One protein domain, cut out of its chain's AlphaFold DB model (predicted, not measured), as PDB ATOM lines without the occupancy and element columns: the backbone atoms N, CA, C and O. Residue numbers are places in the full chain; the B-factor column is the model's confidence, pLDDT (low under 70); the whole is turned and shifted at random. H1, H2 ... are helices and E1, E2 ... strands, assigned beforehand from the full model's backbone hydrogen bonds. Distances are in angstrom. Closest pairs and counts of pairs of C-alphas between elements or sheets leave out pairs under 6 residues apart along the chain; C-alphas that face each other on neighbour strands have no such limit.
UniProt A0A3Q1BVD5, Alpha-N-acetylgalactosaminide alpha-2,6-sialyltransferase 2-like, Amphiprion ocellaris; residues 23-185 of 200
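What this domain is: This is residues 23 to 185 of the 200 residues of the protein "Alpha-N-acetylgalactosaminide alpha-2,6-sialyltransferase 2-like" of Amphiprion ocellaris (UniProt A0A3Q1BVD5). One twisted sheet of six short parallel strands runs through the body, with H5 by its E6 edge and H3 and H4 meeting in a corner beyond the ends of E3 and E4. The two short helices H1 and H2 sit together near E1, and a free arc, residues 113 to 127, swings out from H4 on its way back to E5. The printed part has 163 residues, with five named helices and six named strands in the order E1 H1 E2 H2 E3 H3 E4 H4 E5 H5 E6; the sheet's order is E4 E3 E2 E1 E5 E6. The class is mixed, helices and strands, with under half of the residues in named elements. The whole is compact, with a radius of gyration of the C-alphas of 16.3 A and spans of 46 by 40 by 32 A.

Where its parts are: The strands are E4, residues 98 to 101; E3, 72 to 75; E2, 50 to 54, 13.5 A long; E1, 26 to 30, 13.2 A; E5, 131 to 135, 13.4 A; and E6, 182 to 184. E1 begins at C-alpha 26 (229.149, 185.352, 337.696) and E6 ends at C-alpha 184 (231.781, 192.542, 349.080). The helices are H1, residues 42 to 46; H2, 63 to 66; H3, 77 to 87, 15.4 A; H4, 106 to 116, 15.6 A; and H5, 166 to 178, 18.3 A, beginning at C-alpha 166 (221.753, 201.104, 357.220).

How they stand to each other: E1 and E5 are parallel at 20 degrees, with N 29 and O 133 within hydrogen-bond range at 2.8 A. E2 and E1 have N 30 and O 52 at 2.8 A, E3 and E2 N 74 and O 53 at 2.8 A, E4 and E3 N 73 and O 98 at 2.9 A, and E5 and E6 N 134 and O 183 at 2.8 A. E1, H1, E2; E2, H2, E3; E3, H3, E4; and E5, H5, E6 are strand-helix-strand units, two parallel neighbour strands with a helix between, each with a right-handed crossover. H5 is on one face of the sheet, two layers, at a height over the sheet of 8.7 A on a local plane of just 6 C-alphas; it is only just over none of the strands, with 2 C-alphas falling on E6. The closest C-alphas of H5 and E6 are those of His 177 and Arg 183, 5.5 A apart. H1 only grazes the sheet with residues 44 to 46, and H3 with 77 to 83; H2 and H4 are not on it. H1 and H2 touch, closest at the C-alphas of Gly 42 and Val 66, 4.3 A. H3 and H4 touch about perpendicular, at 86 degrees, closest at the C-alphas of Ala 77 and Asp 108, 5.4 A. H3 and H5 are apart. In H1, H3, H4 and H5 every O i to N i+4 pair is within hydrogen-bond range; H2 is too short for one.

The domain as a whole: The C-alphas of Glu 119 and Lys 144, the two farthest apart, are 45.8 A from each other. The printed part has no cut. The links E1 to H1, H4 to E5 and E5 to H5 are long, the last with 30 residues. Residues 160 to 165 also stand free. The mean pLDDT of the printed part is 76.7, and 49 residues are under 70, among them 84 to 96 and 105 to 131.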
ATOM      1  N   GLY A  23     229.903 176.433 333.664       69.94
ATOM      2  CA  GLY A  23     228.542 176.329 334.198       69.94
ATOM      3  C   GLY A  23     228.236 177.308 335.338       69.94
ATOM      4  O   GLY A  23     227.089 177.382 335.780       69.94
ATOM      5  N   CYS A  24     229.219 178.084 335.810       76.44
ATOM      6  CA  CYS A  24     229.036 179.052 336.883       76.44
ATOM      7  C   CYS A  24     228.714 180.447 336.329       76.44
ATOM      8  O   CYS A  24     229.508 181.042 335.601       76.44
ATOM      9  N   VAL A  25     227.558 180.986 336.725       82.56
ATOM     10  CA  VAL A  25     227.139 182.350 336.387       82.56
ATOM     11  C   VAL A  25     227.738 183.336 337.389       82.56
ATOM     12  O   VAL A  25     227.482 183.242 338.595       82.56
ATOM     13  N   ARG A  26     228.512 184.302 336.888       87.50
ATOM     14  CA  ARG A  26     229.149 185.352 337.696       87.50
ATOM     15  C   ARG A  26     228.370 186.659 337.565       87.50
ATOM     16  O   ARG A  26     228.221 187.186 336.464       87.50
ATOM     17  N   CYS A  27     227.902 187.199 338.685       90.75
ATOM     18  CA  CYS A  27     227.065 188.397 338.734       90.75
ATOM     19  C   CYS A  27     227.760 189.530 339.497       90.75
ATOM     20  O   CYS A  27     228.133 189.354 340.656       90.75
ATOM     21  N   ALA A  28     227.876 190.708 338.880       94.50
ATOM     22  CA  ALA A  28     228.202 191.945 339.587       94.50
ATOM     23  C   ALA A  28     226.908 192.661 339.984       94.50
ATOM     24  O   ALA A  28     226.007 192.808 339.160       94.50
ATOM     25  N   VAL A  29     226.821 193.147 341.220       94.69
ATOM     26  CA  VAL A  29     225.734 194.007 341.701       94.69
ATOM     27  C   VAL A  29     226.332 195.353 342.070       94.69
ATOM     28  O   VAL A  29     227.173 195.427 342.960       94.69
ATOM     29  N   VAL A  30     225.925 196.410 341.370       94.75
ATOM     30  CA  VAL A  30     226.494 197.757 341.488       94.75
ATOM     31  C   VAL A  30     225.442 198.707 342.056       94.75
ATOM     32  O   VAL A  30     224.493 199.097 341.372       94.75
ATOM     33  N   ALA A  31     225.625 199.069 343.323       91.69
ATOM     34  CA  ALA A  31     224.904 200.139 344.000       91.69
ATOM     35  C   ALA A  31     225.643 201.487 343.844       91.69
ATOM     36  O   ALA A  31     226.624 201.601 343.106       91.69
ATOM     37  N   THR A  32     225.129 202.544 344.477       91.06
ATOM     38  CA  THR A  32     225.442 203.938 344.117       91.06
ATOM     39  C   THR A  32     226.409 204.673 345.051       91.06
ATOM     40  O   THR A  32     226.719 205.833 344.782       91.06
ATOM     41  N   ALA A  33     226.931 204.032 346.104       90.56
ATOM     42  CA  ALA A  33     227.717 204.721 347.133       90.56
ATOM     43  C   ALA A  33     229.067 205.274 346.637       90.56
ATOM     44  O   ALA A  33     229.731 204.688 345.774       90.56
ATOM     45  N   GLY A  34     229.531 206.362 347.268       90.19
ATOM     46  CA  GLY A  34     230.765 207.080 346.921       90.19
ATOM     47  C   GLY A  34     232.062 206.263 346.890       90.19
ATOM     48  O   GLY A  34     233.035 206.688 346.268       90.19
ATOM     49  N   ILE A  35     232.086 205.070 347.496       93.50
ATOM     50  CA  ILE A  35     233.252 204.172 347.523       93.50
ATOM     51  C   ILE A  35     233.758 203.776 346.123       93.50
ATOM     52  O   ILE A  35     234.929 203.406 345.988       93.50
ATOM     53  N   LEU A  36     232.939 203.898 345.072       95.44
ATOM     54  CA  LEU A  36     233.357 203.620 343.693       95.44
ATOM     55  C   LEU A  36     234.097 204.783 343.001       95.44
ATOM     56  O   LEU A  36     234.832 204.518 342.056       95.44
ATOM     57  N   ASN A  37     234.006 206.032 343.471       94.19
ATOM     58  CA  ASN A  37     234.606 207.197 342.793       94.19
ATOM     59  C   ASN A  37     236.151 207.142 342.772       94.19
ATOM     60  O   ASN A  37     236.793 207.223 343.824       94.19
ATOM     61  N   GLY A  38     236.765 206.977 341.599       93.94
ATOM     62  CA  GLY A  38     238.205 206.750 341.438       93.94
ATOM     63  C   GLY A  38     238.685 205.349 341.847       93.94
ATOM     64  O   GLY A  38     239.881 205.158 342.081       93.94
ATOM     65  N   SER A  39     237.778 204.375 341.980       95.62
ATOM     66  CA  SER A  39     238.095 202.982 342.332       95.62
ATOM     67  C   SER A  39     238.702 202.168 341.185       95.62
ATOM     68  O   SER A  39     239.384 201.178 341.450       95.62
ATOM     69  N   LYS A  40     238.475 202.581 339.929       96.44
ATOM     70  CA  LYS A  40     238.886 201.884 338.695       96.44
ATOM     71  C   LYS A  40     238.332 200.455 338.540       96.44
ATOM     72  O   LYS A  40     238.914 199.639 337.825       96.44
ATOM     73  N   MET A  41     237.214 200.140 339.198       97.25
ATOM     74  CA  MET A  41     236.631 198.791 339.208       97.25
ATOM     75  C   MET A  41     235.809 198.450 337.957       97.25
ATOM     76  O   MET A  41     235.358 197.311 337.829       97.25
ATOM     77  N   GLY A  42     235.627 199.383 337.017       96.69
ATOM     78  CA  GLY A  42     234.716 199.211 335.885       96.69
ATOM     79  C   GLY A  42     235.040 198.011 334.998       96.69
ATOM     80  O   GLY A  42     234.141 197.258 334.636       96.69
ATOM     81  N   ALA A  43     236.327 197.754 334.749       97.25
ATOM     82  CA  ALA A  43     236.765 196.580 333.996       97.25
ATOM     83  C   ALA A  43     236.516 195.247 334.736       97.25
ATOM     84  O   ALA A  43     236.235 194.241 334.088       97.25
ATOM     85  N   GLU A  44     236.585 195.217 336.076       97.00
ATOM     86  CA  GLU A  44     236.232 194.021 336.864       97.00
ATOM     87  C   GLU A  44     234.712 193.797 336.851       97.00
ATOM     88  O   GLU A  44     234.249 192.673 336.663       97.00
ATOM     89  N   ILE A  45     233.927 194.871 336.986       97.25
ATOM     90  CA  ILE A  45     232.461 194.838 336.909       97.25
ATOM     91  C   ILE A  45     232.011 194.296 335.544       97.25
ATOM     92  O   ILE A  45     231.281 193.305 335.487       97.25
ATOM     93  N   ASP A  46     232.502 194.877 334.447       94.94
ATOM     94  CA  ASP A  46     232.113 194.497 333.085       94.94
ATOM     95  C   ASP A  46     232.630 193.110 332.655       94.94
ATOM     96  O   ASP A  46     232.141 192.565 331.663       94.94
ATOM     97  N   ALA A  47     233.561 192.497 333.397       94.25
ATOM     98  CA  ALA A  47     234.015 191.123 333.161       94.25
ATOM     99  C   ALA A  47     233.011 190.046 333.625       94.25
ATOM    100  O   ALA A  47     233.088 188.903 333.169       94.25
ATOM    101  N   HIS A  48     232.054 190.388 334.496       93.19
ATOM    102  CA  HIS A  48     231.029 189.453 334.974       93.19
ATOM    103  C   HIS A  48     230.060 189.049 333.843       93.19
ATOM    104  O   HIS A  48     229.955 189.710 332.808       93.19
ATOM    105  N   ASP A  49     229.327 187.948 333.993       88.31
ATOM    106  CA  ASP A  49     228.344 187.530 332.986       88.31
ATOM    107  C   ASP A  49     227.166 188.496 332.950       88.31
ATOM    108  O   ASP A  49     226.831 189.019 331.881       88.31
ATOM    109  N   TYR A  50     226.649 188.824 334.135       88.31
ATOM    110  CA  TYR A  50     225.541 189.748 334.337       88.31
ATOM    111  C   TYR A  50     225.920 190.894 335.269       88.31
ATOM    112  O   TYR A  50     226.546 190.682 336.308       88.31
ATOM    113  N   VAL A  51     225.494 192.106 334.911       91.56
ATOM    114  CA  VAL A  51     225.654 193.304 335.747       91.56
ATOM    115  C   VAL A  51     224.278 193.813 336.163       91.56
ATOM    116  O   VAL A  51     223.454 194.176 335.320       91.56
ATOM    117  N   PHE A  52     224.032 193.825 337.467       92.25
ATOM    118  CA  PHE A  52     222.835 194.355 338.104       92.25
ATOM    119  C   PHE A  52     223.118 195.790 338.555       92.25
ATOM    120  O   PHE A  52     224.108 196.029 339.246       92.25
ATOM    121  N   ARG A  53     222.252 196.739 338.198       91.81
ATOM    122  CA  ARG A  53     222.310 198.133 338.672       91.81
ATOM    123  C   ARG A  53     220.975 198.549 339.273       91.81
ATOM    124  O   ARG A  53     219.968 197.887 339.040       91.81
ATOM    125  N   MET A  54     220.963 199.634 340.042       88.00
ATOM    126  CA  MET A  54     219.749 200.130 340.692       88.00
ATOM    127  C   MET A  54     219.781 201.635 340.955       88.00
ATOM    128  O   MET A  54     220.850 202.211 341.153       88.00
ATOM    129  N   ASN A  55     218.597 202.245 341.039       84.06
ATOM    130  CA  ASN A  55     218.397 203.638 341.462       84.06
ATOM    131  C   ASN A  55     219.260 204.637 340.651       84.06
ATOM    132  O   ASN A  55     219.328 204.549 339.431       84.06
ATOM    133  N   GLY A  56     219.928 205.602 341.294       81.19
ATOM    134  CA  GLY A  56     220.739 206.638 340.634       81.19
ATOM    135  C   GLY A  56     222.056 206.149 340.006       81.19
ATOM    136  O   GLY A  56     223.089 206.778 340.210       81.19
ATOM    137  N   ALA A  57     222.058 205.020 339.296       85.88
ATOM    138  CA  ALA A  57     223.249 204.423 338.696       85.88
ATOM    139  C   ALA A  57     223.686 205.163 337.415       85.88
ATOM    140  O   ALA A  57     223.374 204.735 336.304       85.88
ATOM    141  N   VAL A  58     224.361 206.304 337.573       87.50
ATOM    142  CA  VAL A  58     224.928 207.101 336.471       87.50
ATOM    143  C   VAL A  58     226.166 206.408 335.894       87.50
ATOM    144  O   VAL A  58     227.125 206.141 336.607       87.50
ATOM    145  N   ILE A  59     226.161 206.119 334.593       88.75
ATOM    146  CA  ILE A  59     227.287 205.449 333.914       88.75
ATOM    147  C   ILE A  59     228.177 206.451 333.172       88.75
ATOM    148  O   ILE A  59     229.401 206.362 333.264       88.75
ATOM    149  N   GLU A  60     227.566 207.398 332.456       87.50
ATOM    150  CA  GLU A  60     228.257 208.316 331.544       87.50
ATOM    151  C   GLU A  60     229.306 209.169 332.273       87.50
ATOM    152  O   GLU A  60     228.996 209.900 333.216       87.50
ATOM    153  N   GLY A  61     230.569 209.052 331.854       89.81
ATOM    154  CA  GLY A  61     231.717 209.719 332.471       89.81
ATOM    155  C   GLY A  61     232.274 209.040 333.734       89.81
ATOM    156  O   GLY A  61     233.218 209.570 334.337       89.81
ATOM    157  N   TYR A  62     231.725 207.889 334.142       92.25
ATOM    158  CA  TYR A  62     232.131 207.079 335.306       92.25
ATOM    159  C   TYR A  62     232.536 205.642 334.936       92.25
ATOM    160  O   TYR A  62     232.828 204.834 335.815       92.25
ATOM    161  N   GLU A  63     232.619 205.312 333.648       94.56
ATOM    162  CA  GLU A  63     232.791 203.953 333.119       94.56
ATOM    163  C   GLU A  63     234.063 203.269 333.640       94.56
ATOM    164  O   GLU A  63     234.052 202.073 333.921       94.56
ATOM    165  N   ASN A  64     235.147 204.024 333.847       96.50
ATOM    166  CA  ASN A  64     236.381 203.506 334.452       96.50
ATOM    167  C   ASN A  64     236.155 202.936 335.863       96.50
ATOM    168  O   ASN A  64     236.807 201.971 336.257       96.50
ATOM    169  N   ASP A  65     235.240 203.530 336.627       96.19
ATOM    170  CA  ASP A  65     234.956 203.182 338.017       96.19
ATOM    171  C   ASP A  65     233.824 202.165 338.149       96.19
ATOM    172  O   ASP A  65     233.921 201.249 338.964       96.19
ATOM    173  N   VAL A  66     232.760 202.320 337.352       95.75
ATOM    174  CA  VAL A  66     231.513 201.554 337.508       95.75
ATOM    175  C   VAL A  66     231.190 200.632 336.333       95.75
ATOM    176  O   VAL A  66     230.218 199.884 336.427       95.75
ATOM    177  N   GLY A  67     231.970 200.650 335.253       94.38
ATOM    178  CA  GLY A  67     231.728 199.878 334.029       94.38
ATOM    179  C   GLY A  67     230.604 200.469 333.175       94.38
ATOM    180  O   GLY A  67     229.858 201.332 333.639       94.38
ATOM    181  N   ASN A  68     230.458 199.998 331.938       92.25
ATOM    182  CA  ASN A  68     229.422 200.448 331.003       92.25
ATOM    183  C   ASN A  68     228.309 199.416 330.742       92.25
ATOM    184  O   ASN A  68     227.277 199.763 330.160       92.25
ATOM    185  N   ARG A  69     228.449 198.165 331.200       89.75
ATOM    186  CA  ARG A  69     227.429 197.128 330.987       89.75
ATOM    187  C   ARG A  69     226.319 197.207 332.033       89.75
ATOM    188  O   ARG A  69     226.560 197.428 333.218       89.75
ATOM    189  N   THR A  70     225.091 196.943 331.598       86.50
ATOM    190  CA  THR A  70     223.941 196.641 332.463       86.50
ATOM    191  C   THR A  70     223.168 195.497 331.827       86.50
ATOM    192  O   THR A  70     222.972 195.481 330.615       86.50
ATOM    193  N   SER A  71     222.752 194.522 332.626       86.19
ATOM    194  CA  SER A  71     221.952 193.375 332.177       86.19
ATOM    195  C   SER A  71     220.612 193.303 332.894       86.19
ATOM    196  O   SER A  71     219.603 192.938 332.294       86.19
ATOM    197  N   VAL A  72     220.605 193.672 334.175       85.00
ATOM    198  CA  VAL A  72     219.406 193.749 335.002       85.00
ATOM    199  C   VAL A  72     219.381 195.106 335.694       85.00
ATOM    200  O   VAL A  72     220.406 195.560 336.207       85.00
ATOM    201  N   TYR A  73     218.222 195.756 335.717       81.75
ATOM    202  CA  TYR A  73     218.036 197.023 336.413       81.75
ATOM    203  C   TYR A  73     216.913 196.918 337.442       81.75
ATOM    204  O   TYR A  73     215.767 196.630 337.095       81.75
ATOM    205  N   VAL A  74     217.258 197.133 338.709       85.50
ATOM    206  CA  VAL A  74     216.353 197.012 339.855       85.50
ATOM    207  C   VAL A  74     215.879 198.401 340.276       85.50
ATOM    208  O   VAL A  74     216.692 199.307 340.458       85.50
ATOM    209  N   HIS A  75     214.572 198.598 340.423       77.88
ATOM    210  CA  HIS A  75     214.018 199.910 340.760       77.88
ATOM    211  C   HIS A  75     212.677 199.824 341.488       77.88
ATOM    212  O   HIS A  75     211.995 198.803 341.457       77.88
ATOM    213  N   THR A  76     212.263 200.945 342.067       74.38
ATOM    214  CA  THR A  76     210.885 201.200 342.506       74.38
ATOM    215  C   THR A  76     210.299 202.261 341.564       74.38
ATOM    216  O   THR A  76     211.042 202.864 340.775       74.38
ATOM    217  N   ALA A  77     208.987 202.512 341.556       67.94
ATOM    218  CA  ALA A  77     208.455 203.620 340.750       67.94
ATOM    219  C   ALA A  77     208.999 204.967 341.263       67.94
ATOM    220  O   ALA A  77     209.312 205.864 340.477       67.94
ATOM    221  N   HIS A  78     209.180 205.088 342.584       73.19
ATOM    222  CA  HIS A  78     209.750 206.280 343.200       73.19
ATOM    223  C   HIS A  78     211.221 206.483 342.818       73.19
ATOM    224  O   HIS A  78     211.574 207.572 342.360       73.19
ATOM    225  N   SER A  79     212.068 205.455 342.949       72.50
ATOM    226  CA  SER A  79     213.504 205.604 342.686       72.50
ATOM    227  C   SER A  79     213.815 205.865 341.210       72.50
ATOM    228  O   SER A  79     214.729 206.638 340.914       72.50
ATOM    229  N   MET A  80     213.017 205.318 340.284       69.88
ATOM    230  CA  MET A  80     213.112 205.614 338.850       69.88
ATOM    231  C   MET A  80     212.829 207.099 338.561       69.88
ATOM    232  O   MET A  80     213.656 207.782 337.954       69.88
ATOM    233  N   VAL A  81     211.695 207.626 339.039       69.19
ATOM    234  CA  VAL A  81     211.302 209.033 338.822       69.19
ATOM    235  C   VAL A  81     212.271 209.999 339.510       69.19
ATOM    236  O   VAL A  81     212.681 210.990 338.908       69.19
ATOM    237  N   ALA A  82     212.692 209.696 340.742       73.25
ATOM    238  CA  ALA A  82     213.675 210.500 341.462       73.25
ATOM    239  C   ALA A  82     215.028 210.542 340.728       73.25
ATOM    240  O   ALA A  82     215.616 211.613 340.597       73.25
ATOM    241  N   SER A  83     215.497 209.414 340.185       70.38
ATOM    242  CA  SER A  83     216.779 209.353 339.464       70.38
ATOM    243  C   SER A  83     216.757 210.143 338.150       70.38
ATOM    244  O   SER A  83     217.753 210.778 337.799       70.38
ATOM    245  N   LEU A  84     215.620 210.163 337.448       66.19
ATOM    246  CA  LEU A  84     215.415 211.023 336.277       66.19
ATOM    247  C   LEU A  84     215.431 212.512 336.655       66.19
ATOM    248  O   LEU A  84     216.055 213.312 335.962       66.19
ATOM    249  N   TYR A  85     214.782 212.879 337.763       66.81
ATOM    250  CA  TYR A  85     214.683 214.267 338.218       66.81
ATOM    251  C   TYR A  85     216.017 214.826 338.740       66.81
ATOM    252  O   TYR A  85     216.449 215.891 338.304       66.81
ATOM    253  N   TYR A  86     216.684 214.108 339.649       68.88
ATOM    254  CA  TYR A  86     217.909 214.584 340.298       68.88
ATOM    255  C   TYR A  86     219.168 214.383 339.451       68.88
ATOM    256  O   TYR A  86     220.065 215.222 339.494       68.88
ATOM    257  N   PHE A  87     219.247 213.290 338.685       67.94
ATOM    258  CA  PHE A  87     220.495 212.861 338.039       67.94
ATOM    259  C   PHE A  87     220.414 212.823 336.508       67.94
ATOM    260  O   PHE A  87     221.388 212.443 335.865       67.94
ATOM    261  N   LYS A  88     219.269 213.214 335.913       61.31
ATOM    262  CA  LYS A  88     219.015 213.234 334.454       61.31
ATOM    263  C   LYS A  88     219.392 211.921 333.743       61.31
ATOM    264  O   LYS A  88     219.784 211.922 332.580       61.31
ATOM    265  N   ASN A  89     219.300 210.804 334.462       57.22
ATOM    266  CA  ASN A  89     219.992 209.572 334.102       57.22
ATOM    267  C   ASN A  89     219.262 208.784 332.994       57.22
ATOM    268  O   ASN A  89     218.060 208.538 333.086       57.22
ATOM    269  N   SER A  90     219.987 208.344 331.966       50.16
ATOM    270  CA  SER A  90     219.444 207.815 330.703       50.16
ATOM    271  C   SER A  90     219.378 206.279 330.619       50.16
ATOM    272  O   SER A  90     219.398 205.711 329.527       50.16
ATOM    273  N   VAL A  91     219.244 205.579 331.756       49.66
ATOM    274  CA  VAL A  91     219.298 204.096 331.837       49.66
ATOM    275  C   VAL A  91     218.284 203.380 330.922       49.66
ATOM    276  O   VAL A  91     218.512 202.241 330.520       49.66
ATOM    277  N   LEU A  92     217.205 204.060 330.516       44.44
ATOM    278  CA  LEU A  92     216.196 203.543 329.580       44.44
ATOM    279  C   LEU A  92     216.716 203.193 328.166       44.44
ATOM    280  O   LEU A  92     215.986 202.546 327.420       44.44
ATOM    281  N   CYS A  93     217.914 203.625 327.756       51.06
ATOM    282  CA  CYS A  93     218.335 203.546 326.347       51.06
ATOM    283  C   CYS A  93     218.848 202.173 325.862       51.06
ATOM    284  O   CYS A  93     218.902 201.943 324.653       51.06
ATOM    285  N   CYS A  94     219.226 201.255 326.756       48.75
ATOM    286  CA  CYS A  94     219.933 200.030 326.365       48.75
ATOM    287  C   CYS A  94     218.989 198.851 326.066       48.75
ATOM    288  O   CYS A  94     218.353 198.280 326.956       48.75
ATOM    289  N   GLN A  95     218.960 198.438 324.798       53.06
ATOM    290  CA  GLN A  95     218.228 197.266 324.315       53.06
ATOM    291  C   GLN A  95     218.720 195.978 325.008       53.06
ATOM    292  O   GLN A  95     219.917 195.699 325.041       53.06
ATOM    293  N   GLY A  96     217.796 195.177 325.551       64.38
ATOM    294  CA  GLY A  96     218.104 193.890 326.196       64.38
ATOM    295  C   GLY A  96     218.278 193.912 327.724       64.38
ATOM    296  O   GLY A  96     218.538 192.856 328.304       64.38
ATOM    297  N   ILE A  97     218.104 195.058 328.398       73.06
ATOM    298  CA  ILE A  97     218.032 195.110 329.870       73.06
ATOM    299  C   ILE A  97     216.734 194.456 330.372       73.06
ATOM    300  O   ILE A  97     215.642 194.762 329.893       73.06
ATOM    301  N   LYS A  98     216.849 193.604 331.397       77.50
ATOM    302  CA  LYS A  98     215.715 193.061 332.164       77.50
ATOM    303  C   LYS A  98     215.416 193.989 333.347       77.50
ATOM    304  O   LYS A  98     216.296 194.247 334.165       77.50
ATOM    305  N   TYR A  99     214.188 194.486 333.455       74.38
ATOM    306  CA  TYR A  99     213.778 195.381 334.542       74.38
ATOM    307  C   TYR A  99     213.123 194.588 335.677       74.38
ATOM    308  O   TYR A  99     212.209 193.800 335.441       74.38
ATOM    309  N   VAL A 100     213.592 194.795 336.909       79.88
ATOM    310  CA  VAL A 100     213.057 194.168 338.125       79.88
ATOM    311  C   VAL A 100     212.474 195.262 339.008       79.88
ATOM    312  O   VAL A 100     213.197 196.071 339.588       79.88
ATOM    313  N   MET A 101     211.150 195.287 339.101       71.19
ATOM    314  CA  MET A 101     210.427 196.285 339.875       71.19
ATOM    315  C   MET A 101     210.144 195.768 341.290       71.19
ATOM    316  O   MET A 101     209.490 194.739 341.452       71.19
ATOM    317  N   ILE A 102     210.613 196.491 342.306       79.50
ATOM    318  CA  ILE A 102     210.307 196.248 343.719       79.50
ATOM    319  C   ILE A 102     209.093 197.118 344.092       79.50
ATOM    320  O   ILE A 102     209.201 198.346 344.047       79.50
ATOM    321  N   PRO A 103     207.930 196.530 344.430       71.12
ATOM    322  CA  PRO A 103     206.756 197.300 344.820       71.12
ATOM    323  C   PRO A 103     206.809 197.686 346.305       71.12
ATOM    324  O   PRO A 103     206.630 196.839 347.178       71.12
ATOM    325  N   GLU A 104     207.006 198.973 346.593       72.94
ATOM    326  CA  GLU A 104     207.039 199.519 347.961       72.94
ATOM    327  C   GLU A 104     205.655 199.979 348.446       72.94
ATOM    328  O   GLU A 104     205.392 200.040 349.646       72.94
ATOM    329  N   GLY A 105     204.732 200.290 347.530       67.81
ATOM    330  CA  GLY A 105     203.357 200.633 347.876       67.81
ATOM    331  C   GLY A 105     202.385 200.612 346.697       67.81
ATOM    332  O   GLY A 105     202.713 200.249 345.572       67.81
ATOM    333  N   MET A 106     201.144 201.042 346.942       65.62
ATOM    334  CA  MET A 106     200.057 201.001 345.945       65.62
ATOM    335  C   MET A 106     200.375 201.731 344.627       65.62
ATOM    336  O   MET A 106     199.879 201.327 343.575       65.62
ATOM    337  N   ARG A 107     201.231 202.763 344.672       64.88
ATOM    338  CA  ARG A 107     201.701 203.518 343.495       64.88
ATOM    339  C   ARG A 107     202.465 202.632 342.510       64.88
ATOM    340  O   ARG A 107     202.282 202.764 341.304       64.88
ATOM    341  N   ASP A 108     203.272 201.702 343.015       62.59
ATOM    342  CA  ASP A 108     204.071 200.783 342.204       62.59
ATOM    343  C   ASP A 108     203.177 199.814 341.420       62.59
ATOM    344  O   ASP A 108     203.396 199.566 340.238       62.59
ATOM    345  N   PHE A 109     202.094 199.334 342.034       63.50
ATOM    346  CA  PHE A 109     201.127 198.473 341.352       63.50
ATOM    347  C   PHE A 109     200.300 199.216 340.294       63.50
ATOM    348  O   PHE A 109     199.951 198.607 339.284       63.50
ATOM    349  N   GLN A 110     200.002 200.505 340.500       64.25
ATOM    350  CA  GLN A 110     199.356 201.358 339.492       64.25
ATOM    351  C   GLN A 110     200.294 201.620 338.306       64.25
ATOM    352  O   GLN A 110     199.894 201.448 337.159       64.25
ATOM    353  N   TRP A 111     201.556 201.958 338.587       63.69
ATOM    354  CA  TRP A 111     202.608 202.117 337.581       63.69
ATOM    355  C   TRP A 111     202.792 200.843 336.745       63.69
ATOM    356  O   TRP A 111     202.794 200.899 335.518       63.69
ATOM    357  N   LEU A 112     202.873 199.682 337.403       61.94
ATOM    358  CA  LEU A 112     202.991 198.381 336.747       61.94
ATOM    359  C   LEU A 112     201.766 198.055 335.877       61.94
ATOM    360  O   LEU A 112     201.914 197.544 334.771       61.94
ATOM    361  N   GLU A 113     200.554 198.381 336.337       63.31
ATOM    362  CA  GLU A 113     199.327 198.189 335.555       63.31
ATOM    363  C   GLU A 113     199.278 199.083 334.305       63.31
ATOM    364  O   GLU A 113     198.842 198.625 333.249       63.31
ATOM    365  N   SER A 114     199.748 200.331 334.396       59.38
ATOM    366  CA  SER A 114     199.899 201.221 333.239       59.38
ATOM    367  C   SER A 114     200.980 200.741 332.266       59.38
ATOM    368  O   SER A 114     200.787 200.848 331.059       59.38
ATOM    369  N   LEU A 115     202.085 200.188 332.775       62.22
ATOM    370  CA  LEU A 115     203.214 199.716 331.969       62.22
ATOM    371  C   LEU A 115     202.889 198.420 331.210       62.22
ATOM    372  O   LEU A 115     203.220 198.307 330.035       62.22
ATOM    373  N   ILE A 116     202.191 197.463 331.834       62.25
ATOM    374  CA  ILE A 116     201.820 196.194 331.176       62.25
ATOM    375  C   ILE A 116     200.753 196.399 330.083       62.25
ATOM    376  O   ILE A 116     200.720 195.655 329.107       62.25
ATOM    377  N   LYS A 117     199.900 197.427 330.191       66.88
ATOM    378  CA  LYS A 117     198.844 197.722 329.200       66.88
ATOM    379  C   LYS A 117     199.356 198.311 327.866       66.88
ATOM    380  O   LYS A 117     198.535 198.668 327.025       66.88
ATOM    381  N   GLY A 118     200.675 198.395 327.658       51.78
ATOM    382  CA  GLY A 118     201.325 198.811 326.406       51.78
ATOM    383  C   GLY A 118     202.354 197.783 325.910       51.78
ATOM    384  O   GLY A 118     203.551 198.018 326.025       51.78
ATOM    385  N   GLU A 119     201.871 196.646 325.400       49.41
ATOM    386  CA  GLU A 119     202.621 195.440 324.970       49.41
ATOM    387  C   GLU A 119     203.875 195.713 324.087       49.41
ATOM    388  O   GLU A 119     203.904 196.683 323.332       49.41
ATOM    389  N   LYS A 120     204.931 194.869 324.048       32.28
ATOM    390  CA  LYS A 120     204.925 193.389 323.896       32.28
ATOM    391  C   LYS A 120     206.305 192.710 324.184       32.28
ATOM    392  O   LYS A 120     207.306 193.401 324.322       32.28
ATOM    393  N   ILE A 121     206.327 191.363 324.084       37.62
ATOM    394  CA  ILE A 121     207.434 190.362 323.911       37.62
ATOM    395  C   ILE A 121     208.226 189.848 325.166       37.62
ATOM    396  O   ILE A 121     208.138 190.487 326.209       37.62
ATOM    397  N   PRO A 122     208.828 188.615 325.151       45.50
ATOM    398  CA  PRO A 122     208.682 187.623 326.241       45.50
ATOM    399  C   PRO A 122     210.031 187.039 326.784       45.50
ATOM    400  O   PRO A 122     211.012 187.775 326.865       45.50
ATOM    401  N   TYR A 123     210.066 185.724 327.102       33.19
ATOM    402  CA  TYR A 123     211.198 184.830 327.479       33.19
ATOM    403  C   TYR A 123     211.484 184.597 328.998       33.19
ATOM    404  O   TYR A 123     212.152 185.413 329.625       33.19
ATOM    405  N   GLU A 124     210.989 183.456 329.533       33.25
ATOM    406  CA  GLU A 124     211.718 182.342 330.226       33.25
ATOM    407  C   GLU A 124     212.631 182.590 331.506       33.25
ATOM    408  O   GLU A 124     213.303 183.598 331.529       33.25
ATOM    409  N   VAL A 125     212.692 181.710 332.568       41.72
ATOM    410  CA  VAL A 125     213.465 181.629 333.898       41.72
ATOM    411  C   VAL A 125     213.809 180.189 334.468       41.72
ATOM    412  O   VAL A 125     212.897 179.437 334.753       41.72
ATOM    413  N   LEU A 126     215.079 179.826 334.781       32.22
ATOM    414  CA  LEU A 126     215.496 178.605 335.543       32.22
ATOM    415  C   LEU A 126     216.510 178.990 336.645       32.22
ATOM    416  O   LEU A 126     217.267 179.948 336.471       32.22
ATOM    417  N   PHE A 127     216.553 178.250 337.760       27.30
ATOM    418  CA  PHE A 127     217.431 178.518 338.911       27.30
ATOM    419  C   PHE A 127     218.853 177.936 338.785       27.30
ATOM    420  O   PHE A 127     219.044 176.774 338.431       27.30
ATOM    421  N   LEU A 128     219.851 178.727 339.195       32.91
ATOM    422  CA  LEU A 128     221.253 178.332 339.394       32.91
ATOM    423  C   LEU A 128     221.791 178.934 340.704       32.91
ATOM    424  O   LEU A 128     221.154 179.804 341.294       32.91
ATOM    425  N   HIS A 129     222.974 178.494 341.143       41.66
ATOM    426  CA  HIS A 129     223.714 179.085 342.265       41.66
ATOM    427  C   HIS A 129     224.716 180.134 341.731       41.66
ATOM    428  O   HIS A 129     225.768 179.740 341.219       41.66
ATOM    429  N   PRO A 130     224.420 181.448 341.785       53.41
ATOM    430  CA  PRO A 130     225.308 182.477 341.249       53.41
ATOM    431  C   PRO A 130     226.486 182.770 342.186       53.41
ATOM    432  O   PRO A 130     226.332 182.796 343.407       53.41
ATOM    433  N   GLN A 131     227.643 183.106 341.615       65.31
ATOM    434  CA  GLN A 131     228.702 183.806 342.349       65.31
ATOM    435  C   GLN A 131     228.428 185.311 342.280       65.31
ATOM    436  O   GLN A 131     228.399 185.883 341.188       65.31
ATOM    437  N   VAL A 132     228.206 185.947 343.434       79.62
ATOM    438  CA  VAL A 132     227.776 187.352 343.519       79.62
ATOM    439  C   VAL A 132     228.883 188.239 344.085       79.62
ATOM    440  O   VAL A 132     229.334 188.049 345.216       79.62
ATOM    441  N   SER A 133     229.272 189.252 343.313       85.44
ATOM    442  CA  SER A 133     230.172 190.329 343.731       85.44
ATOM    443  C   SER A 133     229.378 191.624 343.924       85.44
ATOM    444  O   SER A 133     228.712 192.086 343.000       85.44
ATOM    445  N   ALA A 134     229.440 192.220 345.114       83.81
ATOM    446  CA  ALA A 134     228.721 193.434 345.491       83.81
ATOM    447  C   ALA A 134     229.661 194.652 345.504       83.81
ATOM    448  O   ALA A 134     230.667 194.665 346.215       83.81
ATOM    449  N   TYR A 135     229.314 195.688 344.744       90.81
ATOM    450  CA  TYR A 135     230.083 196.917 344.534       90.81
ATOM    451  C   TYR A 135     229.228 198.141 344.883       90.81
ATOM    452  O   TYR A 135     228.040 198.177 344.570       90.81
ATOM    453  N   GLY A 136     229.811 199.166 345.511       87.62
ATOM    454  CA  GLY A 136     229.089 200.412 345.814       87.62
ATOM    455  C   GLY A 136     228.032 200.305 346.920       87.62
ATOM    456  O   GLY A 136     227.151 201.158 346.992       87.62
ATOM    457  N   PHE A 137     228.107 199.272 347.764       88.62
ATOM    458  CA  PHE A 137     227.296 199.128 348.979       88.62
ATOM    459  C   PHE A 137     227.956 199.834 350.174       88.62
ATOM    460  O   PHE A 137     229.154 200.135 350.150       88.62
ATOM    461  N   ILE A 138     227.172 200.103 351.221       85.69
ATOM    462  CA  ILE A 138     227.674 200.714 352.455       85.69
ATOM    463  C   ILE A 138     228.647 199.769 353.183       85.69
ATOM    464  O   ILE A 138     228.460 198.555 353.230       85.69
ATOM    465  N   THR A 139     229.715 200.340 353.733       87.19
ATOM    466  CA  THR A 139     230.823 199.641 354.404       87.19
ATOM    467  C   THR A 139     231.225 200.410 355.662       87.19
ATOM    468  O   THR A 139     230.942 201.604 355.774       87.19
ATOM    469  N   ASN A 140     231.909 199.765 356.615       87.75
ATOM    470  CA  ASN A 140     232.257 200.373 357.912       87.75
ATOM    471  C   ASN A 140     233.056 201.687 357.810       87.75
ATOM    472  O   ASN A 140     233.093 202.450 358.775       87.75
ATOM    473  N   ASP A 141     233.687 201.969 356.668       89.19
ATOM    474  CA  ASP A 141     234.415 203.205 356.411       89.19
ATOM    475  C   ASP A 141     233.686 204.211 355.500       89.19
ATOM    476  O   ASP A 141     234.320 205.153 355.020       89.19
ATOM    477  N   TYR A 142     232.360 204.083 355.335       86.75
ATOM    478  CA  TYR A 142     231.524 204.933 354.468       86.75
ATOM    479  C   TYR A 142     231.775 206.440 354.627       86.75
ATOM    480  O   TYR A 142     231.776 207.170 353.641       86.75
ATOM    481  N   LYS A 143     232.059 206.909 355.854       89.75
ATOM    482  CA  LYS A 143     232.316 208.327 356.175       89.75
ATOM    483  C   LYS A 143     233.494 208.938 355.402       89.75
ATOM    484  O   LYS A 143     233.569 210.161 355.292       89.75
ATOM    485  N   LYS A 144     234.405 208.112 354.872       88.44
ATOM    486  CA  LYS A 144     235.534 208.547 354.031       88.44
ATOM    487  C   LYS A 144     235.116 208.972 352.619       88.44
ATOM    488  O   LYS A 144     235.902 209.631 351.946       88.44
ATOM    489  N   TYR A 145     233.927 208.584 352.166       89.19
ATOM    490  CA  TYR A 145     233.450 208.790 350.799       89.19
ATOM    491  C   TYR A 145     232.281 209.792 350.766       89.19
ATOM    492  O   TYR A 145     231.721 210.138 351.810       89.19
ATOM    493  N   SER A 146     231.940 210.285 349.571       89.69
ATOM    494  CA  SER A 146     230.687 211.020 349.326       89.69
ATOM    495  C   SER A 146     229.477 210.081 349.437       89.69
ATOM    496  O   SER A 146     229.644 208.856 349.440       89.69
ATOM    497  N   ASN A 147     228.257 210.621 349.487       89.38
ATOM    498  CA  ASN A 147     227.048 209.798 349.491       89.38
ATOM    499  C   ASN A 147     226.941 208.964 348.200       89.38
ATOM    500  O   ASN A 147     226.747 207.751 348.254       89.38
ATOM    501  N   TYR A 148     227.191 209.586 347.045       88.12
ATOM    502  CA  TYR A 148     227.147 208.976 345.720       88.12
ATOM    503  C   TYR A 148     228.489 209.064 344.982       88.12
ATOM    504  O   TYR A 148     229.236 210.030 345.114       88.12
ATOM    505  N   TYR A 149     228.806 208.075 344.138       88.81
ATOM    506  CA  TYR A 149     230.079 208.079 343.389       88.81
ATOM    507  C   TYR A 149     230.186 209.175 342.320       88.81
ATOM    508  O   TYR A 149     231.293 209.503 341.897       88.81
ATOM    509  N   MET A 150     229.058 209.743 341.891       86.19
ATOM    510  CA  MET A 150     229.013 210.832 340.908       86.19
ATOM    511  C   MET A 150     229.343 212.213 341.496       86.19
ATOM    512  O   MET A 150     229.472 213.192 340.766       86.19
ATOM    513  N   GLU A 151     229.483 212.317 342.816       85.88
ATOM    514  CA  GLU A 151     229.811 213.565 343.499       85.88
ATOM    515  C   GLU A 151     231.340 213.727 343.551       85.88
ATOM    516  O   GLU A 151     231.999 213.350 344.525       85.88
ATOM    517  N   ARG A 152     231.915 214.224 342.444       80.00
ATOM    518  CA  ARG A 152     233.368 214.417 342.281       80.00
ATOM    519  C   ARG A 152     233.902 215.656 342.992       80.00
ATOM    520  O   ARG A 152     234.888 215.556 343.714       80.00
ATOM    521  N   ASP A 153     233.245 216.795 342.798       82.44
ATOM    522  CA  ASP A 153     233.759 218.106 343.223       82.44
ATOM    523  C   ASP A 153     233.245 218.548 344.605       82.44
ATOM    524  O   ASP A 153     233.726 219.523 345.178       82.44
ATOM    525  N   VAL A 154     232.263 217.828 345.158       83.50
ATOM    526  CA  VAL A 154     231.626 218.117 346.450       83.50
ATOM    527  C   VAL A 154     231.508 216.820 347.244       83.50
ATOM    528  O   VAL A 154     230.903 215.862 346.772       83.50
ATOM    529  N   LYS A 155     232.035 216.788 348.472       85.88
ATOM    530  CA  LYS A 155     231.755 215.691 349.405       85.88
ATOM    531  C   LYS A 155     230.434 215.962 350.121       85.88
ATOM    532  O   LYS A 155     230.342 216.914 350.892       85.88
ATOM    533  N   THR A 156     229.449 215.098 349.917       88.81
ATOM    534  CA  THR A 156     228.242 215.027 350.750       88.81
ATOM    535  C   THR A 156     228.375 213.894 351.774       88.81
ATOM    536  O   THR A 156     229.210 212.998 351.625       88.81
ATOM    537  N   ASP A 157     227.584 213.938 352.846       88.88
ATOM    538  CA  ASP A 157     227.554 212.877 353.856       88.88
ATOM    539  C   ASP A 157     226.336 211.964 353.662       88.88
ATOM    540  O   ASP A 157     225.240 212.414 353.315       88.88
ATOM    541  N   VAL A 158     226.527 210.664 353.911       84.62
ATOM    542  CA  VAL A 158     225.451 209.662 353.857       84.62
ATOM    543  C   VAL A 158     224.382 210.009 354.893       84.62
ATOM    544  O   VAL A 158     224.652 210.033 356.096       84.62
ATOM    545  N   THR A 159     223.160 210.260 354.424       84.81
ATOM    546  CA  THR A 159     222.012 210.588 355.277       84.81
ATOM    547  C   THR A 159     221.214 209.326 355.601       84.81
ATOM    548  O   THR A 159     220.734 208.633 354.708       84.81
ATOM    549  N   PHE A 160     221.060 209.035 356.893       84.56
ATOM    550  CA  PHE A 160     220.337 207.863 357.394       84.56
ATOM    551  C   PHE A 160     218.837 208.182 357.463       84.56
ATOM    552  O   PHE A 160     218.352 208.759 358.437       84.56
ATOM    553  N   TYR A 161     218.102 207.843 356.405       79.44
ATOM    554  CA  TYR A 161     216.647 207.996 356.350       79.44
ATOM    555  C   TYR A 161     215.924 206.877 357.117       79.44
ATOM    556  O   TYR A 161     216.292 205.711 357.011       79.44
ATOM    557  N   LEU A 162     214.851 207.227 357.840       76.88
ATOM    558  CA  LEU A 162     214.094 206.325 358.731       76.88
ATOM    559  C   LEU A 162     213.427 205.118 358.043       76.88
ATOM    560  O   LEU A 162     212.914 204.240 358.730       76.88
ATOM    561  N   ASN A 163     213.389 205.074 356.710       76.00
ATOM    562  CA  ASN A 163     212.874 203.936 355.950       76.00
ATOM    563  C   ASN A 163     213.893 202.790 355.781       76.00
ATOM    564  O   ASN A 163     213.515 201.754 355.243       76.00
ATOM    565  N   HIS A 164     215.140 202.954 356.241       78.94
ATOM    566  CA  HIS A 164     216.194 201.933 356.192       78.94
ATOM    567  C   HIS A 164     216.976 201.857 357.507       78.94
ATOM    568  O   HIS A 164     217.292 202.881 358.113       78.94
ATOM    569  N   ASP A 165     217.376 200.645 357.896       81.94
ATOM    570  CA  ASP A 165     218.399 200.432 358.923       81.94
ATOM    571  C   ASP A 165     219.742 200.121 358.248       81.94
ATOM    572  O   ASP A 165     220.150 198.973 358.070       81.94
ATOM    573  N   TYR A 166     220.442 201.186 357.862       74.75
ATOM    574  CA  TYR A 166     221.753 201.104 357.220       74.75
ATOM    575  C   TYR A 166     222.836 200.443 358.095       74.75
ATOM    576  O   TYR A 166     223.859 200.024 357.555       74.75
ATOM    577  N   LEU A 167     222.659 200.363 359.423       80.38
ATOM    578  CA  LEU A 167     223.603 199.653 360.295       80.38
ATOM    579  C   LEU A 167     223.391 198.144 360.170       80.38
ATOM    580  O   LEU A 167     224.349 197.420 359.902       80.38
ATOM    581  N   LEU A 168     222.135 197.696 360.260       71.50
ATOM    582  CA  LEU A 168     221.756 196.302 360.038       71.50
ATOM    583  C   LEU A 168     222.129 195.827 358.624       71.50
ATOM    584  O   LEU A 168     222.690 194.742 358.470       71.50
ATOM    585  N   GLU A 169     221.876 196.644 357.595       73.12
ATOM    586  CA  GLU A 169     222.287 196.337 356.219       73.12
ATOM    587  C   GLU A 169     223.814 196.166 356.110       73.12
ATOM    588  O   GLU A 169     224.290 195.194 355.524       73.12
ATOM    589  N   MET A 170     224.597 197.074 356.701       82.00
ATOM    590  CA  MET A 170     226.065 197.033 356.673       82.00
ATOM    591  C   MET A 170     226.638 195.788 357.366       82.00
ATOM    592  O   MET A 170     227.545 195.148 356.821       82.00
ATOM    593  N   ASP A 171     226.108 195.421 358.536       71.75
ATOM    594  CA  ASP A 171     226.525 194.209 359.243       71.75
ATOM    595  C   ASP A 171     226.119 192.942 358.467       71.75
ATOM    596  O   ASP A 171     226.948 192.047 358.297       71.75
ATOM    597  N   MET A 172     224.925 192.907 357.861       67.62
ATOM    598  CA  MET A 172     224.505 191.820 356.966       67.62
ATOM    599  C   MET A 172     225.453 191.656 355.763       67.62
ATOM    600  O   MET A 172     225.897 190.541 355.480       67.62
ATOM    601  N   TRP A 173     225.813 192.737 355.055       71.38
ATOM    602  CA  TRP A 173     226.740 192.655 353.912       71.38
ATOM    603  C   TRP A 173     228.105 192.086 354.316       71.38
ATOM    604  O   TRP A 173     228.709 191.300 353.577       71.38
ATOM    605  N   LYS A 174     228.576 192.447 355.511       74.81
ATOM    606  CA  LYS A 174     229.818 191.950 356.102       74.81
ATOM    607  C   LYS A 174     229.721 190.474 356.506       74.81
ATOM    608  O   LYS A 174     230.659 189.723 356.242       74.81
ATOM    609  N   GLU A 175     228.610 190.027 357.088       69.38
ATOM    610  CA  GLU A 175     228.383 188.613 357.423       69.38
ATOM    611  C   GLU A 175     228.292 187.721 356.180       69.38
ATOM    612  O   GLU A 175     228.964 186.687 356.119       69.38
ATOM    613  N   LEU A 176     227.544 188.142 355.154       59.56
ATOM    614  CA  LEU A 176     227.457 187.438 353.868       59.56
ATOM    615  C   LEU A 176     228.833 187.321 353.197       59.56
ATOM    616  O   LEU A 176     229.164 186.279 352.619       59.56
ATOM    617  N   HIS A 177     229.656 188.369 353.302       74.69
ATOM    618  CA  HIS A 177     231.016 188.366 352.776       74.69
ATOM    619  C   HIS A 177     231.949 187.417 353.541       74.69
ATOM    620  O   HIS A 177     232.622 186.584 352.929       74.69
ATOM    621  N   ASN A 178     231.953 187.489 354.875       75.50
ATOM    622  CA  ASN A 178     232.766 186.619 355.730       75.50
ATOM    623  C   ASN A 178     232.378 185.137 355.580       75.50
ATOM    624  O   ASN A 178     233.242 184.260 355.605       75.50
ATOM    625  N   SER A 179     231.090 184.869 355.349       64.31
ATOM    626  CA  SER A 179     230.537 183.534 355.083       64.31
ATOM    627  C   SER A 179     230.837 183.013 353.671       64.31
ATOM    628  O   SER A 179     230.461 181.889 353.347       64.31
ATOM    629  N   LYS A 180     231.519 183.803 352.826       73.38
ATOM    630  CA  LYS A 180     231.848 183.497 351.419       73.38
ATOM    631  C   LYS A 180     230.625 183.280 350.516       73.38
ATOM    632  O   LYS A 180     230.764 182.713 349.434       73.38
ATOM    633  N   LEU A 181     229.450 183.751 350.936       54.16
ATOM    634  CA  LEU A 181     228.226 183.729 350.130       54.16
ATOM    635  C   LEU A 181     228.262 184.821 349.052       54.16
ATOM    636  O   LEU A 181     227.749 184.619 347.955       54.16
ATOM    637  N   ILE A 182     228.916 185.952 349.349       71.38
ATOM    638  CA  ILE A 182     229.190 187.037 348.396       71.38
ATOM    639  C   ILE A 182     230.642 187.534 348.501       71.38
ATOM    640  O   ILE A 182     231.315 187.386 349.524       71.38
ATOM    641  N   ARG A 183     231.119 188.224 347.464       86.69
ATOM    642  CA  ARG A 183     232.318 189.076 347.514       86.69
ATOM    643  C   ARG A 183     231.881 190.533 347.677       86.69
ATOM    644  O   ARG A 183     231.460 191.144 346.704       86.69
ATOM    645  N   LEU A 184     231.994 191.105 348.875       87.06
ATOM    646  CA  LEU A 184     231.781 192.542 349.080       87.06
ATOM    647  C   LEU A 184     233.062 193.312 348.734       87.06
ATOM    648  O   LEU A 184     234.115 193.068 349.327       87.06
ATOM    649  N   TYR A 185     232.978 194.254 347.796       90.75
ATOM    650  CA  TYR A 185     234.073 195.171 347.501       90.75
ATOM    651  C   TYR A 185     234.298 196.145 348.662       90.75
ATOM    652  O   TYR A 185     233.392 196.854 349.093       90.75
TER     653      TYR A 185